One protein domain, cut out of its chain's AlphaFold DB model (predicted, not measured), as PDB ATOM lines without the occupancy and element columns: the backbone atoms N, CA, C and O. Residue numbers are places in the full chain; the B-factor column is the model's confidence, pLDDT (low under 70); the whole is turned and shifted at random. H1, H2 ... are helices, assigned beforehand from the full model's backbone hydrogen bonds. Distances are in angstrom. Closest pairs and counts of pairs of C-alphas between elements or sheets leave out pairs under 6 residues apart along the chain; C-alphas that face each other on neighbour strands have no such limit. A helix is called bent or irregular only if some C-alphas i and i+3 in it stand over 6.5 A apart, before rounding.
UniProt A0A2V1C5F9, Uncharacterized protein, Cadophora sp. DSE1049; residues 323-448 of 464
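Overview. This is residues 323 to 448 of the 464 residues of an uncharacterized protein of Cadophora sp. DSE1049 (UniProt A0A2V1C5F9). The long helix H1 runs through the middle of the model, with a cluster of crossed helices, H3, H4, H5 and H6, on one side of it and the helix H7 on the other, where residues 435 to 448 stick out as a free arm. H2 touches no helix and leads through a tight link into H3, the two making an arc along the rim. The printed part has 126 residues with seven named helices, H1 to H7 in order along the chain, and no named strand; its class is all helix. The whole is compact, with a radius of gyration of the C-alphas of 15.7 A and spans of 47 by 41 by 23 A.

Arrangement. H1, residues 323 to 342, touches H4, residues 377 to 387, with its residues 327 to 334 alone; they run opposite ways at a steep tilt of 39 degrees, and their closest C-alphas, of Cys 330 and Val 387, are 5.1 A apart. The hub is H6, residues 408 to 419, which touches four helices. H1 and H6 only just touch, with 3 pairs of C-alphas within 8 A, the closest those of Ala 331 and Val 419 at 6.4 A, and stand about perpendicular at 88 degrees. H4 and H6 touch at a steep tilt of 50 degrees, the same way, with the C-alphas of Ile 384 and Leu 416 closest at 6.3 A. H3, residues 361 to 374, touches H6 at a steep tilt of 39 degrees, opposite ways, with the C-alphas of Lys 368 and Val 417 closest at 6.2 A. H5, residues 394 to 401, touches H4, with the C-alphas of Lys 385 and Ala 394 closest at 5.9 A, and H6, with those of Leu 401 and Arg 409 closest at 5.6 A. The packing is mostly crossed: of 6 pairs of helices that touch, 0 are at a shallow tilt. H2, residues 351 to 359, and H3 meet only through their link. H7, residues 430 to 448, is close to H1 but not clearly touching, with the C-alphas of Thr 329 and Cys 433 closest at 6.2 A. Every O i to N i+4 pair is within hydrogen-bond range in H1, H2, H3, H4, H5 and H6; in H7 12 of 15 are.

Along the chain. H1 begins at C-alpha 323, (31.899, 17.762, 17.556), and is 27.7 A long. H3 is 20.1 A long and H6 16.4 A. H7, 26.4 A long, ends at C-alpha 448, (27.928, 36.546, 2.943); it is irregular, but only just, with C-alphas 433 and 436 6.6 A apart.

Size, cuts and confidence. The two C-alphas farthest apart, of Glu 406 and Ile 447, are 49.4 A apart. The printed part has no cut and no long link. Residues 429 to 448 have pLDDT under 70.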
ATOM      1  N   LEU A 323      30.719  17.958  16.708       83.31
ATOM      2  CA  LEU A 323      31.899  17.762  17.556       83.31
ATOM      3  C   LEU A 323      32.737  16.566  17.102       83.31
ATOM      4  O   LEU A 323      33.953  16.691  16.970       83.31
ATOM      5  N   HIS A 324      32.078  15.446  16.799       84.12
ATOM      6  CA  HIS A 324      32.739  14.264  16.259       84.12
ATOM      7  C   HIS A 324      33.453  14.583  14.938       84.12
ATOM      8  O   HIS A 324      34.643  14.304  14.792       84.12
ATOM      9  N   PHE A 325      32.765  15.235  13.996       84.31
ATOM     10  CA  PHE A 325      33.347  15.612  12.707       84.31
ATOM     11  C   PHE A 325      34.569  16.534  12.850       84.31
ATOM     12  O   PHE A 325      35.609  16.276  12.238       84.31
ATOM     13  N   ASP A 326      34.471  17.580  13.678       83.25
ATOM     14  CA  ASP A 326      35.565  18.526  13.926       83.25
ATOM     15  C   ASP A 326      36.792  17.807  14.517       83.25
ATOM     16  O   ASP A 326      37.924  18.008  14.060       83.25
ATOM     17  N   MET A 327      36.573  16.927  15.499       85.69
ATOM     18  CA  MET A 327      37.639  16.152  16.137       85.69
ATOM     19  C   MET A 327      38.311  15.185  15.170       85.69
ATOM     20  O   MET A 327      39.541  15.179  15.085       85.69
ATOM     21  N   VAL A 328      37.534  14.395  14.425       87.25
ATOM     22  CA  VAL A 328      38.098  13.427  13.477       87.25
ATOM     23  C   VAL A 328      38.876  14.137  12.374       87.25
ATOM     24  O   VAL A 328      39.978  13.718  12.029       87.25
ATOM     25  N   THR A 329      38.381  15.269  11.878       85.44
ATOM     26  CA  THR A 329      39.087  16.070  10.867       85.44
ATOM     27  C   THR A 329      40.442  16.570  11.384       85.44
ATOM     28  O   THR A 329      41.466  16.480  10.691       85.44
ATOM     29  N   CYS A 330      40.496  17.043  12.633       87.44
ATOM     30  CA  CYS A 330      41.759  17.424  13.265       87.44
ATOM     31  C   CYS A 330      42.673  16.205  13.488       87.44
ATOM     32  O   CYS A 330      43.881  16.287  13.252       87.44
ATOM     33  N   ALA A 331      42.104  15.063  13.880       90.06
ATOM     34  CA  ALA A 331      42.823  13.811  14.081       90.06
ATOM     35  C   ALA A 331      43.463  13.289  12.786       90.06
ATOM     36  O   ALA A 331      44.639  12.934  12.803       90.06
ATOM     37  N   ILE A 332      42.743  13.328  11.657       87.50
ATOM     38  CA  ILE A 332      43.264  12.986  10.321       87.50
ATOM     39  C   ILE A 332      44.518  13.805  10.021       87.50
ATOM     40  O   ILE A 332      45.532  13.254   9.603       87.50
ATOM     41  N   THR A 333      44.482  15.113  10.285       85.56
ATOM     42  CA  THR A 333      45.633  15.995  10.034       85.56
ATOM     43  C   THR A 333      46.861  15.566  10.844       85.56
ATOM     44  O   THR A 333      47.969  15.517  10.312       85.56
ATOM     45  N   VAL A 334      46.671  15.235  12.125       89.94
ATOM     46  CA  VAL A 334      47.758  14.777  13.006       89.94
ATOM     47  C   VAL A 334      48.291  13.412  12.570       89.94
ATOM     48  O   VAL A 334      49.504  13.225  12.505       89.94
ATOM     49  N   VAL A 335      47.409  12.476  12.218       90.31
ATOM     50  CA  VAL A 335      47.794  11.143  11.735       90.31
ATOM     51  C   VAL A 335      48.572  11.241  10.424       90.31
ATOM     52  O   VAL A 335      49.607  10.594  10.285       90.31
ATOM     53  N   GLU A 336      48.148  12.089   9.489       84.75
ATOM     54  CA  GLU A 336      48.872  12.316   8.236       84.75
ATOM     55  C   GLU A 336      50.233  12.989   8.467       84.75
ATOM     56  O   GLU A 336      51.226  12.618   7.833       84.75
ATOM     57  N   GLU A 337      50.332  13.917   9.424       84.69
ATOM     58  CA  GLU A 337      51.627  14.448   9.859       84.69
ATOM     59  C   GLU A 337      52.529  13.325  10.396       84.69
ATOM     60  O   GLU A 337      53.706  13.242  10.029       84.69
ATOM     61  N   TRP A 338      51.991  12.434  11.233       89.00
ATOM     62  CA  TRP A 338      52.738  11.301  11.780       89.00
ATOM     63  C   TRP A 338      53.131  10.280  10.717       89.00
ATOM     64  O   TRP A 338      54.244   9.753  10.767       89.00
ATOM     65  N   ARG A 339      52.280  10.038   9.717       86.12
ATOM     66  CA  ARG A 339      52.615   9.212   8.553       86.12
ATOM     67  C   ARG A 339      53.820   9.779   7.819       86.12
ATOM     68  O   ARG A 339      54.790   9.060   7.592       86.12
ATOM     69  N   LEU A 340      53.776  11.062   7.468       82.44
ATOM     70  CA  LEU A 340      54.830  11.700   6.679       82.44
ATOM     71  C   LEU A 340      56.155  11.813   7.441       82.44
ATOM     72  O   LEU A 340      57.215  11.706   6.829       82.44
ATOM     73  N   ARG A 341      56.110  12.039   8.760       80.25
ATOM     74  CA  ARG A 341      57.313  12.270   9.580       80.25
ATOM     75  C   ARG A 341      57.890  11.011  10.216       80.25
ATOM     76  O   ARG A 341      59.105  10.916  10.359       80.25
ATOM     77  N   TYR A 342      57.036  10.076  10.623       82.62
ATOM     78  CA  TYR A 342      57.414   8.920  11.441       82.62
ATOM     79  C   TYR A 342      56.999   7.579  10.818       82.62
ATOM     80  O   TYR A 342      57.261   6.533  11.406       82.62
ATOM     81  N   GLY A 343      56.375   7.586   9.635       79.75
ATOM     82  CA  GLY A 343      56.021   6.367   8.905       79.75
ATOM     83  C   GLY A 343      54.822   5.606   9.474       79.75
ATOM     84  O   GLY A 343      54.736   4.398   9.276       79.75
ATOM     85  N   PHE A 344      53.912   6.279  10.188       87.19
ATOM     86  CA  PHE A 344      52.639   5.681  10.616       87.19
ATOM     87  C   PHE A 344      51.761   5.274   9.427       87.19
ATOM     88  O   PHE A 344      51.937   5.762   8.311       87.19
ATOM     89  N   ALA A 345      50.797   4.386   9.676       85.44
ATOM     90  CA  ALA A 345      49.813   3.987   8.676       85.44
ATOM     91  C   ALA A 345      49.002   5.191   8.164       85.44
ATOM     92  O   ALA A 345      48.729   6.141   8.902       85.44
ATOM     93  N   LYS A 346      48.620   5.126   6.888       87.06
ATOM     94  CA  LYS A 346      47.699   6.077   6.257       87.06
ATOM     95  C   LYS A 346      46.294   5.905   6.827       87.06
ATOM     96  O   LYS A 346      45.910   4.788   7.167       87.06
ATOM     97  N   VAL A 347      45.542   7.002   6.894       87.44
ATOM     98  CA  VAL A 347      44.099   6.953   7.148       87.44
ATOM     99  C   VAL A 347      43.421   6.111   6.052       87.44
ATOM    100  O   VAL A 347      43.711   6.333   4.871       87.44
ATOM    101  N   PRO A 348      42.564   5.140   6.417       85.88
ATOM    102  CA  PRO A 348      41.903   4.274   5.454       85.88
ATOM    103  C   PRO A 348      40.886   5.061   4.621       85.88
ATOM    104  O   PRO A 348      40.027   5.769   5.147       85.88
ATOM    105  N   GLU A 349      40.968   4.906   3.303       84.94
ATOM    106  CA  GLU A 349      40.074   5.559   2.339       84.94
ATOM    107  C   GLU A 349      39.077   4.576   1.705       84.94
ATOM    108  O   GLU A 349      38.181   4.991   0.970       84.94
ATOM    109  N   SER A 350      39.198   3.276   2.000       85.38
ATOM    110  CA  SER A 350      38.300   2.229   1.504       85.38
ATOM    111  C   SER A 350      37.803   1.305   2.617       85.38
ATOM    112  O   SER A 350      38.450   1.141   3.648       85.38
ATOM    113  N   ALA A 351      36.659   0.650   2.392       85.19
ATOM    114  CA  ALA A 351      36.074  -0.270   3.370       85.19
ATOM    115  C   ALA A 351      37.000  -1.454   3.695       85.19
ATOM    116  O   ALA A 351      37.038  -1.909   4.836       85.19
ATOM    117  N   GLN A 352      37.777  -1.921   2.712       85.56
ATOM    118  CA  GLN A 352      38.772  -2.967   2.933       85.56
ATOM    119  C   GLN A 352      39.911  -2.469   3.831       85.56
ATOM    120  O   GLN A 352      40.251  -3.139   4.798       85.56
ATOM    121  N   GLU A 353      40.434  -1.263   3.577       87.31
ATOM    122  CA  GLU A 353      41.477  -0.659   4.419       87.31
ATOM    123  C   GLU A 353      41.000  -0.431   5.860       87.31
ATOM    124  O   GLU A 353      41.791  -0.557   6.790       87.31
ATOM    125  N   VAL A 354      39.711  -0.137   6.070       86.88
ATOM    126  CA  VAL A 354      39.119  -0.048   7.416       86.88
ATOM    127  C   VAL A 354      39.129  -1.408   8.117       86.88
ATOM    128  O   VAL A 354      39.441  -1.477   9.305       86.88
ATOM    129  N   MET A 355      38.797  -2.499   7.417       86.38
ATOM    130  CA  MET A 355      38.848  -3.840   8.016       86.38
ATOM    131  C   MET A 355      40.277  -4.230   8.392       86.38
ATOM    132  O   MET A 355      40.515  -4.613   9.537       86.38
ATOM    133  N   ASP A 356      41.224  -4.034   7.475       84.88
ATOM    134  CA  ASP A 356      42.643  -4.301   7.715       84.88
ATOM    135  C   ASP A 356      43.156  -3.447   8.892       84.88
ATOM    136  O   ASP A 356      43.853  -3.923   9.790       84.88
ATOM    137  N   ALA A 357      42.732  -2.181   8.960       84.94
ATOM    138  CA  ALA A 357      43.073  -1.301  10.062       84.94
ATOM    139  C   ALA A 357      42.495  -1.779  11.405       84.94
ATOM    140  O   ALA A 357      43.163  -1.622  12.432       84.94
ATOM    141  N   LYS A 358      41.295  -2.361  11.445       85.38
ATOM    142  CA  LYS A 358      40.706  -2.865  12.698       85.38
ATOM    143  C   LYS A 358      41.539  -3.995  13.304       85.38
ATOM    144  O   LYS A 358      41.725  -4.001  14.523       85.38
ATOM    145  N   GLU A 359      42.106  -4.870  12.480       83.19
ATOM    146  CA  GLU A 359      42.976  -5.970  12.931       83.19
ATOM    147  C   GLU A 359      44.280  -5.471  13.582       83.19
ATOM    148  O   GLU A 359      44.810  -6.106  14.494       83.19
ATOM    149  N   GLU A 360      44.769  -4.295  13.178       85.38
ATOM    150  CA  GLU A 360      46.045  -3.720  13.633       85.38
ATOM    151  C   GLU A 360      45.907  -2.669  14.753       85.38
ATOM    152  O   GLU A 360      46.881  -2.001  15.116       85.38
ATOM    153  N   THR A 361      44.707  -2.499  15.316       85.19
ATOM    154  CA  THR A 361      44.396  -1.412  16.265       85.19
ATOM    155  C   THR A 361      45.316  -1.402  17.485       85.19
ATOM    156  O   THR A 361      45.830  -0.351  17.861       85.19
ATOM    157  N   THR A 362      45.567  -2.563  18.093       86.56
ATOM    158  CA  THR A 362      46.420  -2.672  19.289       86.56
ATOM    159  C   THR A 362      47.851  -2.223  19.005       86.56
ATOM    160  O   THR A 362      48.408  -1.424  19.757       86.56
ATOM    161  N   VAL A 363      48.414  -2.655  17.876       86.75
ATOM    162  CA  VAL A 363      49.771  -2.297  17.444       86.75
ATOM    163  C   VAL A 363      49.878  -0.795  17.189       86.75
ATOM    164  O   VAL A 363      50.803  -0.151  17.685       86.75
ATOM    165  N   ARG A 364      48.919  -0.201  16.463       89.12
ATOM    166  CA  ARG A 364      48.910   1.253  16.228       89.12
ATOM    167  C   ARG A 364      48.788   2.039  17.527       89.12
ATOM    168  O   ARG A 364      49.521   3.012  17.713       89.12
ATOM    169  N   HIS A 365      47.912   1.601  18.423       88.38
ATOM    170  CA  HIS A 365      47.701   2.245  19.711       88.38
ATOM    171  C   HIS A 365      48.988   2.245  20.557       88.38
ATOM    172  O   HIS A 365      49.373   3.278  21.111       88.38
ATOM    173  N   GLU A 366      49.703   1.117  20.611       88.38
ATOM    174  CA  GLU A 366      51.002   1.008  21.287       88.38
ATOM    175  C   GLU A 366      52.063   1.920  20.654       88.38
ATOM    176  O   GLU A 366      52.721   2.682  21.367       88.38
ATOM    177  N   MET A 367      52.178   1.921  19.320       87.62
ATOM    178  CA  MET A 367      53.120   2.786  18.597       87.62
ATOM    179  C   MET A 367      52.857   4.276  18.852       87.62
ATOM    180  O   MET A 367      53.797   5.051  19.043       87.62
ATOM    181  N   LYS A 368      51.585   4.694  18.871       91.75
ATOM    182  CA  LYS A 368      51.192   6.081  19.168       91.75
ATOM    183  C   LYS A 368      51.525   6.458  20.607       91.75
ATOM    184  O   LYS A 368      52.085   7.527  20.842       91.75
ATOM    185  N   SER A 369      51.237   5.574  21.561       89.19
ATOM    186  CA  SER A 369      51.590   5.778  22.969       89.19
ATOM    187  C   SER A 369      53.105   5.934  23.157       89.19
ATOM    188  O   SER A 369      53.570   6.865  23.825       89.19
ATOM    189  N   GLU A 370      53.899   5.087  22.496       89.38
ATOM    190  CA  GLU A 370      55.360   5.159  22.531       89.38
ATOM    191  C   GLU A 370      55.891   6.452  21.889       89.38
ATOM    192  O   GLU A 370      56.763   7.108  22.466       89.38
ATOM    193  N   LEU A 371      55.338   6.861  20.739       90.38
ATOM    194  CA  LEU A 371      55.676   8.127  20.083       90.38
ATOM    195  C   LEU A 371      55.441   9.311  21.024       90.38
ATOM    196  O   LEU A 371      56.344  10.122  21.223       90.38
ATOM    197  N   LEU A 372      54.246   9.409  21.609       89.12
ATOM    198  CA  LEU A 372      53.876  10.524  22.482       89.12
ATOM    199  C   LEU A 372      54.700  10.552  23.773       89.12
ATOM    200  O   LEU A 372      54.965  11.627  24.302       89.12
ATOM    201  N   THR A 373      55.148   9.390  24.249       86.50
ATOM    202  CA  THR A 373      56.033   9.287  25.417       86.50
ATOM    203  C   THR A 373      57.455   9.761  25.106       86.50
ATOM    204  O   THR A 373      58.104  10.366  25.959       86.50
ATOM    205  N   LYS A 374      57.957   9.499  23.893       85.81
ATOM    206  CA  LYS A 374      59.318   9.878  23.469       85.81
ATOM    207  C   LYS A 374      59.417  11.296  22.908       85.81
ATOM    208  O   LYS A 374      60.502  11.876  22.916       85.81
ATOM    209  N   ALA A 375      58.326  11.831  22.370       85.12
ATOM    210  CA  ALA A 375      58.307  13.140  21.740       85.12
ATOM    211  C   ALA A 375      58.550  14.273  22.757       85.12
ATOM    212  O   ALA A 375      58.161  14.166  23.924       85.12
ATOM    213  N   PRO A 376      59.139  15.406  22.327       84.44
ATOM    214  CA  PRO A 376      59.233  16.588  23.170       84.44
ATOM    215  C   PRO A 376      57.846  17.019  23.651       84.44
ATOM    216  O   PRO A 376      56.910  17.128  22.856       84.44
ATOM    217  N   GLY A 377      57.728  17.350  24.941       83.81
ATOM    218  CA  GLY A 377      56.445  17.738  25.535       83.81
ATOM    219  C   GLY A 377      55.746  18.870  24.778       83.81
ATOM    220  O   GLY A 377      54.539  18.825  24.593       83.81
ATOM    221  N   LYS A 378      56.509  19.819  24.226       84.44
ATOM    222  CA  LYS A 378      55.980  20.927  23.419       84.44
ATOM    223  C   LYS A 378      55.295  20.477  22.121       84.44
ATOM    224  O   LYS A 378      54.281  21.057  21.742       84.44
ATOM    225  N   SER A 379      55.828  19.459  21.446       84.31
ATOM    226  CA  SER A 379      55.231  18.919  20.218       84.31
ATOM    227  C   SER A 379      53.936  18.170  20.537       84.31
ATOM    228  O   SER A 379      52.942  18.337  19.830       84.31
ATOM    229  N   VAL A 380      53.919  17.427  21.650       86.38
ATOM    230  CA  VAL A 380      52.714  16.768  22.179       86.38
ATOM    231  C   VAL A 380      51.646  17.800  22.542       86.38
ATOM    232  O   VAL A 380      50.508  17.682  22.097       86.38
ATOM    233  N   ASP A 381      52.017  18.860  23.260       88.19
ATOM    234  CA  ASP A 381      51.098  19.934  23.648       88.19
ATOM    235  C   ASP A 381      50.492  20.627  22.416       88.19
ATOM    236  O   ASP A 381      49.312  20.977  22.417       88.19
ATOM    237  N   ARG A 382      51.271  20.798  21.337       89.00
ATOM    238  CA  ARG A 382      50.778  21.323  20.054       89.00
ATOM    239  C   ARG A 382      49.716  20.408  19.442       89.00
ATOM    240  O   ARG A 382      48.673  20.910  19.030       89.00
ATOM    241  N   TRP A 383      49.957  19.097  19.384       91.56
ATOM    242  CA  TRP A 383      48.980  18.144  18.841       91.56
ATOM    243  C   TRP A 383      47.705  18.090  19.674       91.56
ATOM    244  O   TRP A 383      46.617  18.146  19.113       91.56
ATOM    245  N   ILE A 384      47.835  18.070  21.002       90.19
ATOM    246  CA  ILE A 384      46.692  18.113  21.919       90.19
ATOM    247  C   ILE A 384      45.861  19.373  21.664       90.19
ATOM    248  O   ILE A 384      44.659  19.282  21.428       90.19
ATOM    249  N   LYS A 385      46.491  20.554  21.658       88.38
ATOM    250  CA  LYS A 385      45.780  21.818  21.410       88.38
ATOM    251  C   LYS A 385      45.073  21.829  20.066       88.38
ATOM    252  O   LYS A 385      43.959  22.325  19.993       88.38
ATOM    253  N   TYR A 386      45.714  21.300  19.027       88.19
ATOM    254  CA  TYR A 386      45.134  21.262  17.692       88.19
ATOM    255  C   TYR A 386      43.919  20.327  17.620       88.19
ATOM    256  O   TYR A 386      42.873  20.730  17.125       88.19
ATOM    257  N   VAL A 387      44.024  19.110  18.163       89.50
ATOM    258  CA  VAL A 387      42.930  18.124  18.142       89.50
ATOM    259  C   VAL A 387      41.733  18.581  18.971       89.50
ATOM    260  O   VAL A 387      40.593  18.439  18.539       89.50
ATOM    261  N   PHE A 388      41.978  19.175  20.139       86.25
ATOM    262  CA  PHE A 388      40.915  19.570  21.065       86.25
ATOM    263  C   PHE A 388      40.470  21.033  20.920       86.25
ATOM    264  O   PHE A 388      39.681  21.501  21.741       86.25
ATOM    265  N   GLN A 389      40.905  21.760  19.883       83.06
ATOM    266  CA  GLN A 389      40.581  23.187  19.709       83.06
ATOM    267  C   GLN A 389      39.072  23.478  19.605       83.06
ATOM    268  O   GLN A 389      38.621  24.543  20.016       83.06
ATOM    269  N   GLY A 390      38.280  22.539  19.071       74.50
ATOM    270  CA  GLY A 390      36.816  22.664  18.986       74.50
ATOM    271  C   GLY A 390      36.101  22.420  20.321       74.50
ATOM    272  O   GLY A 390      34.960  22.856  20.512       74.50
ATOM    273  N   VAL A 391      36.794  21.764  21.254       81.81
ATOM    274  CA  VAL A 391      36.287  21.310  22.552       81.81
ATOM    275  C   VAL A 391      36.684  22.282  23.663       81.81
ATOM    276  O   VAL A 391      35.860  22.638  24.501       81.81
ATOM    277  N   MET A 392      37.928  22.761  23.662       80.12
ATOM    278  CA  MET A 392      38.454  23.634  24.707       80.12
ATOM    279  C   MET A 392      39.398  24.692  24.133       80.12
ATOM    280  O   MET A 392      40.279  24.392  23.329       80.12
ATOM    281  N   ASP A 393      39.262  25.927  24.623       76.06
ATOM    282  CA  ASP A 393      40.155  27.030  24.264       76.06
ATOM    283  C   ASP A 393      41.623  26.694  24.568       76.06
ATOM    284  O   ASP A 393      41.944  26.141  25.626       76.06
ATOM    285  N   ALA A 394      42.536  27.134  23.698       70.44
ATOM    286  CA  ALA A 394      43.970  26.866  23.830       70.44
ATOM    287  C   ALA A 394      44.563  27.321  25.179       70.44
ATOM    288  O   ALA A 394      45.442  26.650  25.719       70.44
ATOM    289  N   GLU A 395      44.077  28.429  25.752       72.94
ATOM    290  CA  GLU A 395      44.517  28.913  27.070       72.94
ATOM    291  C   GLU A 395      44.091  27.987  28.214       72.94
ATOM    292  O   GLU A 395      44.850  27.776  29.161       72.94
ATOM    293  N   ASN A 396      42.879  27.433  28.146       77.75
ATOM    294  CA  ASN A 396      42.385  26.500  29.156       77.75
ATOM    295  C   ASN A 396      43.070  25.143  29.002       77.75
ATOM    296  O   ASN A 396      43.494  24.566  30.000       77.75
ATOM    297  N   MET A 397      43.287  24.699  27.762       83.06
ATOM    298  CA  MET A 397      44.073  23.503  27.478       83.06
ATOM    299  C   MET A 397      45.511  23.639  28.004       83.06
ATOM    300  O   MET A 397      46.041  22.703  28.593       83.06
ATOM    301  N   GLU A 398      46.133  24.818  27.889       81.06
ATOM    302  CA  GLU A 398      47.460  25.066  28.470       81.06
ATOM    303  C   GLU A 398      47.465  24.920  29.995       81.06
ATOM    304  O   GLU A 398      48.395  24.343  30.557       81.06
ATOM    305  N   LYS A 399      46.425  25.417  30.676       80.25
ATOM    306  CA  LYS A 399      46.284  25.248  32.131       80.25
ATOM    307  C   LYS A 399      46.135  23.778  32.510       80.25
ATOM    308  O   LYS A 399      46.747  23.356  33.483       80.25
ATOM    309  N   VAL A 400      45.366  23.007  31.738       80.31
ATOM    310  CA  VAL A 400      45.210  21.559  31.942       80.31
ATOM    311  C   VAL A 400      46.553  20.846  31.773       80.31
ATOM    312  O   VAL A 400      46.954  20.078  32.642       80.31
ATOM    313  N   LEU A 401      47.290  21.141  30.698       81.56
ATOM    314  CA  LEU A 401      48.576  20.501  30.390       81.56
ATOM    315  C   LEU A 401      49.705  20.857  31.361       81.56
ATOM    316  O   LEU A 401      50.644  20.073  31.513       81.56
ATOM    317  N   ARG A 402      49.619  22.027  32.003       83.69
ATOM    318  CA  ARG A 402      50.548  22.492  33.046       83.69
ATOM    319  C   ARG A 402      50.062  22.208  34.469       83.69
ATOM    320  O   ARG A 402      50.715  22.646  35.411       83.69
ATOM    321  N   SER A 403      48.917  21.548  34.630       79.12
ATOM    322  CA  SER A 403      48.373  21.245  35.947       79.12
ATOM    323  C   SER A 403      49.327  20.341  36.728       79.12
ATOM    324  O   SER A 403      49.834  19.358  36.193       79.12
ATOM    325  N   GLU A 404      49.550  20.669  38.001       76.50
ATOM    326  CA  GLU A 404      50.372  19.874  38.927       76.50
ATOM    327  C   GLU A 404      49.629  18.640  39.466       76.50
ATOM    328  O   GLU A 404      50.194  17.843  40.209       76.50
ATOM    329  N   LEU A 405      48.353  18.480  39.109       72.12
ATOM    330  CA  LEU A 405      47.563  17.315  39.485       72.12
ATOM    331  C   LEU A 405      48.093  16.067  38.765       72.12
ATOM    332  O   LEU A 405      48.145  16.000  37.533       72.12
ATOM    333  N   GLU A 406      48.451  15.072  39.571       76.06
ATOM    334  CA  GLU A 406      49.038  13.814  39.121       76.06
ATOM    335  C   GLU A 406      48.158  13.119  38.068       76.06
ATOM    336  O   GLU A 406      46.937  13.030  38.206       76.06
ATOM    337  N   GLY A 407      48.778  12.625  36.994       75.31
ATOM    338  CA  GLY A 407      48.104  11.829  35.965       75.31
ATOM    339  C   GLY A 407      47.280  12.595  34.919       75.31
ATOM    340  O   GLY A 407      46.906  11.989  33.912       75.31
ATOM    341  N   ILE A 408      47.022  13.905  35.071       77.38
ATOM    342  CA  ILE A 408      46.226  14.674  34.086       77.38
ATOM    343  C   ILE A 408      46.879  14.654  32.707       77.38
ATOM    344  O   ILE A 408      46.217  14.386  31.704       77.38
ATOM    345  N   ARG A 409      48.186  14.918  32.640       81.56
ATOM    346  CA  ARG A 409      48.907  14.958  31.365       81.56
ATOM    347  C   ARG A 409      48.825  13.611  30.649       81.56
ATOM    348  O   ARG A 409      48.517  13.566  29.462       81.56
ATOM    349  N   GLN A 410      49.046  12.521  31.378       82.44
ATOM    350  CA  GLN A 410      48.940  11.156  30.870       82.44
ATOM    351  C   GLN A 410      47.514  10.854  30.395       82.44
ATOM    352  O   GLN A 410      47.344  10.232  29.348       82.44
ATOM    353  N   ARG A 411      46.490  11.351  31.102       82.69
ATOM    354  CA  ARG A 411      45.086  11.210  30.693       82.69
ATOM    355  C   ARG A 411      44.807  11.921  29.371       82.69
ATOM    356  O   ARG A 411      44.227  11.316  28.476       82.69
ATOM    357  N   VAL A 412      45.253  13.168  29.210       84.81
ATOM    358  CA  VAL A 412      45.062  13.923  27.957       84.81
ATOM    359  C   VAL A 412      45.849  13.300  26.797       84.81
ATOM    360  O   VAL A 412      45.351  13.244  25.676       84.81
ATOM    361  N   ILE A 413      47.042  12.763  27.056       87.19
ATOM    362  CA  ILE A 413      47.812  12.004  26.058       87.19
ATOM    363  C   ILE A 413      47.070  10.727  25.651       87.19
ATOM    364  O   ILE A 413      46.928  10.463  24.462       87.19
ATOM    365  N   SER A 414      46.545   9.959  26.609       86.62
ATOM    366  CA  SER A 414      45.740   8.765  26.325       86.62
ATOM    367  C   SER A 414      44.500   9.102  25.490       86.62
ATOM    368  O   SER A 414      44.192   8.391  24.538       86.62
ATOM    369  N   LYS A 415      43.847  10.232  25.782       87.19
ATOM    370  CA  LYS A 415      42.742  10.770  24.980       87.19
ATOM    371  C   LYS A 415      43.178  11.138  23.564       87.19
ATOM    372  O   LYS A 415      42.465  10.829  22.620       87.19
ATOM    373  N   LEU A 416      44.349  11.756  23.395       90.75
ATOM    374  CA  LEU A 416      44.901  12.038  22.069       90.75
ATOM    375  C   LEU A 416      45.118  10.742  21.273       90.75
ATOM    376  O   LEU A 416      44.744  10.694  20.104       90.75
ATOM    377  N   VAL A 417      45.671   9.691  21.895       91.06
ATOM    378  CA  VAL A 417      45.822   8.379  21.239       91.06
ATOM    379  C   VAL A 417      44.464   7.874  20.758       91.06
ATOM    380  O   VAL A 417      44.324   7.601  19.569       91.06
ATOM    381  N   HIS A 418      43.462   7.850  21.642       89.00
ATOM    382  CA  HIS A 418      42.101   7.415  21.314       89.00
ATOM    383  C   HIS A 418      41.495   8.195  20.144       89.00
ATOM    384  O   HIS A 418      41.079   7.611  19.149       89.00
ATOM    385  N   VAL A 419      41.523   9.529  20.208       89.62
ATOM    386  CA  VAL A 419      40.955  10.388  19.157       89.62
ATOM    387  C   VAL A 419      41.654  10.172  17.814       89.62
ATOM    388  O   VAL A 419      41.012  10.196  16.769       89.62
ATOM    389  N   THR A 420      42.960   9.904  17.820       91.81
ATOM    390  CA  THR A 420      43.694   9.580  16.588       91.81
ATOM    391  C   THR A 420      43.446   8.166  16.060       91.81
ATOM    392  O   THR A 420      43.947   7.850  14.982       91.81
ATOM    393  N   GLU A 421      42.711   7.303  16.766       90.81
ATOM    394  CA  GLU A 421      42.191   6.033  16.225       90.81
ATOM    395  C   GLU A 421      40.819   6.191  15.553       90.81
ATOM    396  O   GLU A 421      40.503   5.396  14.673       90.81
ATOM    397  N   LEU A 422      40.039   7.232  15.871       88.38
ATOM    398  CA  LEU A 422      38.728   7.471  15.242       88.38
ATOM    399  C   LEU A 422      38.773   7.532  13.699       88.38
ATOM    400  O   LEU A 422      37.888   6.974  13.057       88.38
ATOM    401  N   PRO A 423      39.806   8.104  13.045       87.62
ATOM    402  CA  PRO A 423      39.917   8.038  11.587       87.62
ATOM    403  C   PRO A 423      40.022   6.618  11.005       87.62
ATOM    404  O   PRO A 423      39.971   6.462   9.793       87.62
ATOM    405  N   PHE A 424      40.227   5.588  11.827       87.38
ATOM    406  CA  PHE A 424      40.365   4.197  11.393       87.38
ATOM    407  C   PHE A 424      39.093   3.365  11.629       87.38
ATOM    408  O   PHE A 424      39.072   2.185  11.277       87.38
ATOM    409  N   SER A 425      38.036   3.942  12.217       82.75
ATOM    410  CA  SER A 425      36.753   3.249  12.412       82.75
ATOM    411  C   SER A 425      35.880   3.241  11.159       82.75
ATOM    412  O   SER A 425      35.131   2.281  10.960       82.75
ATOM    413  N   ASP A 426      36.022   4.275  10.326       79.31
ATOM    414  CA  ASP A 426      35.180   4.575   9.168       79.31
ATOM    415  C   ASP A 426      36.014   4.989   7.950       79.31
ATOM    416  O   ASP A 426      37.207   5.272   8.052       79.31
ATOM    417  N   CYS A 427      35.379   5.034   6.779       73.31
ATOM    418  CA  CYS A 427      36.017   5.492   5.547       73.31
ATOM    419  C   CYS A 427      36.042   7.025   5.502       73.31
ATOM    420  O   CYS A 427      35.025   7.662   5.210       73.31
ATOM    421  N   TRP A 428      37.214   7.617   5.726       72.75
ATOM    422  CA  TRP A 428      37.414   9.061   5.627       72.75
ATOM    423  C   TRP A 428      38.158   9.376   4.336       72.75
ATOM    424  O   TRP A 428      39.336   9.061   4.202       72.75
ATOM    425  N   THR A 429      37.504  10.026   3.374       62.91
ATOM    426  CA  THR A 429      38.230  10.530   2.203       62.91
ATOM    427  C   THR A 429      38.750  11.932   2.496       62.91
ATOM    428  O   THR A 429      37.995  12.834   2.862       62.91
ATOM    429  N   VAL A 430      40.053  12.153   2.295       58.41
ATOM    430  CA  VAL A 430      40.703  13.472   2.449       58.41
ATOM    431  C   VAL A 430      39.950  14.567   1.677       58.41
ATOM    432  O   VAL A 430      39.843  15.708   2.126       58.41
ATOM    433  N   GLU A 431      39.374  14.223   0.528       58.00
ATOM    434  CA  GLU A 431      38.537  15.122  -0.262       58.00
ATOM    435  C   GLU A 431      37.245  15.533   0.461       58.00
ATOM    436  O   GLU A 431      36.981  16.730   0.603       58.00
ATOM    437  N   ARG A 432      36.480  14.573   0.994       57.22
ATOM    438  CA  ARG A 432      35.214  14.837   1.694       57.22
ATOM    439  C   ARG A 432      35.419  15.510   3.050       57.22
ATOM    440  O   ARG A 432      34.565  16.278   3.477       57.22
ATOM    441  N   CYS A 433      36.540  15.241   3.714       56.31
ATOM    442  CA  CYS A 433      36.772  15.670   5.094       56.31
ATOM    443  C   CYS A 433      37.560  16.981   5.196       56.31
ATOM    444  O   CYS A 433      37.370  17.725   6.151       56.31
ATOM    445  N   LEU A 434      38.415  17.296   4.215       60.50
ATOM    446  CA  LEU A 434      39.244  18.507   4.241       60.50
ATOM    447  C   LEU A 434      38.920  19.471   3.097       60.50
ATOM    448  O   LEU A 434      38.786  20.667   3.336       60.50
ATOM    449  N   LYS A 435      38.754  18.992   1.858       57.19
ATOM    450  CA  LYS A 435      38.585  19.892   0.700       57.19
ATOM    451  C   LYS A 435      37.167  20.444   0.572       57.19
ATOM    452  O   LYS A 435      37.008  21.648   0.387       57.19
ATOM    453  N   VAL A 436      36.147  19.594   0.700       55.31
ATOM    454  CA  VAL A 436      34.737  19.998   0.551       55.31
ATOM    455  C   VAL A 436      34.282  20.973   1.649       55.31
ATOM    456  O   VAL A 436      33.695  21.997   1.307       55.31
ATOM    457  N   PRO A 437      34.589  20.766   2.946       54.22
ATOM    458  CA  PRO A 437      34.205  21.721   3.986       54.22
ATOM    459  C   PRO A 437      34.911  23.073   3.837       54.22
ATOM    460  O   PRO A 437      34.285  24.111   4.038       54.22
ATOM    461  N   LEU A 438      36.190  23.083   3.435       55.75
ATOM    462  CA  LEU A 438      36.923  24.320   3.147       55.75
ATOM    463  C   LEU A 438      36.338  25.061   1.942       55.75
ATOM    464  O   LEU A 438      36.183  26.278   1.992       55.75
ATOM    465  N   TYR A 439      35.986  24.336   0.880       52.97
ATOM    466  CA  TYR A 439      35.306  24.902  -0.282       52.97
ATOM    467  C   TYR A 439      33.942  25.494   0.094       52.97
ATOM    468  O   TYR A 439      33.660  26.638  -0.245       52.97
ATOM    469  N   ASN A 440      33.132  24.766   0.867       47.53
ATOM    470  CA  ASN A 440      31.814  25.224   1.308       47.53
ATOM    471  C   ASN A 440      31.900  26.425   2.252       47.53
ATOM    472  O   ASN A 440      31.091  27.341   2.147       47.53
ATOM    473  N   ARG A 441      32.899  26.457   3.144       53.78
ATOM    474  CA  ARG A 441      33.153  27.610   4.011       53.78
ATOM    475  C   ARG A 441      33.531  28.845   3.200       53.78
ATOM    476  O   ARG A 441      32.939  29.892   3.426       53.78
ATOM    477  N   ARG A 442      34.458  28.713   2.244       58.25
ATOM    478  CA  ARG A 442      34.837  29.811   1.338       58.25
ATOM    479  C   ARG A 442      33.630  30.302   0.542       58.25
ATOM    480  O   ARG A 442      33.332  31.481   0.580       58.25
ATOM    481  N   LYS A 443      32.852  29.388  -0.042       60.72
ATOM    482  CA  LYS A 443      31.618  29.720  -0.768       60.72
ATOM    483  C   LYS A 443      30.593  30.442   0.113       60.72
ATOM    484  O   LYS A 443      29.920  31.352  -0.348       60.72
ATOM    485  N   MET A 444      30.451  30.046   1.377       52.00
ATOM    486  CA  MET A 444      29.543  30.705   2.316       52.00
ATOM    487  C   MET A 444      30.049  32.092   2.733       52.00
ATOM    488  O   MET A 444      29.248  33.015   2.829       52.00
ATOM    489  N   GLU A 445      31.356  32.250   2.950       61.12
ATOM    490  CA  GLU A 445      31.997  33.551   3.177       61.12
ATOM    491  C   GLU A 445      31.808  34.471   1.955       61.12
ATOM    492  O   GLU A 445      31.395  35.614   2.138       61.12
ATOM    493  N   ASP A 446      31.964  33.947   0.733       67.19
ATOM    494  CA  ASP A 446      31.720  34.667  -0.525       67.19
ATOM    495  C   ASP A 446      30.249  35.103  -0.657       67.19
ATOM    496  O   ASP A 446      29.971  36.253  -0.985       67.19
ATOM    497  N   ILE A 447      29.290  34.218  -0.345       67.31
ATOM    498  CA  ILE A 447      27.854  34.550  -0.349       67.31
ATOM    499  C   ILE A 447      27.549  35.634   0.689       67.31
ATOM    500  O   ILE A 447      26.805  36.569   0.406       67.31
ATOM    501  N   ILE A 448      28.108  35.530   1.898       64.50
ATOM    502  CA  ILE A 448      27.928  36.546   2.943       64.50
ATOM    503  C   ILE A 448      28.514  37.883   2.479       64.50
ATOM    504  O   ILE A 448      27.873  38.916   2.658       64.50
TER     505      ILE A 448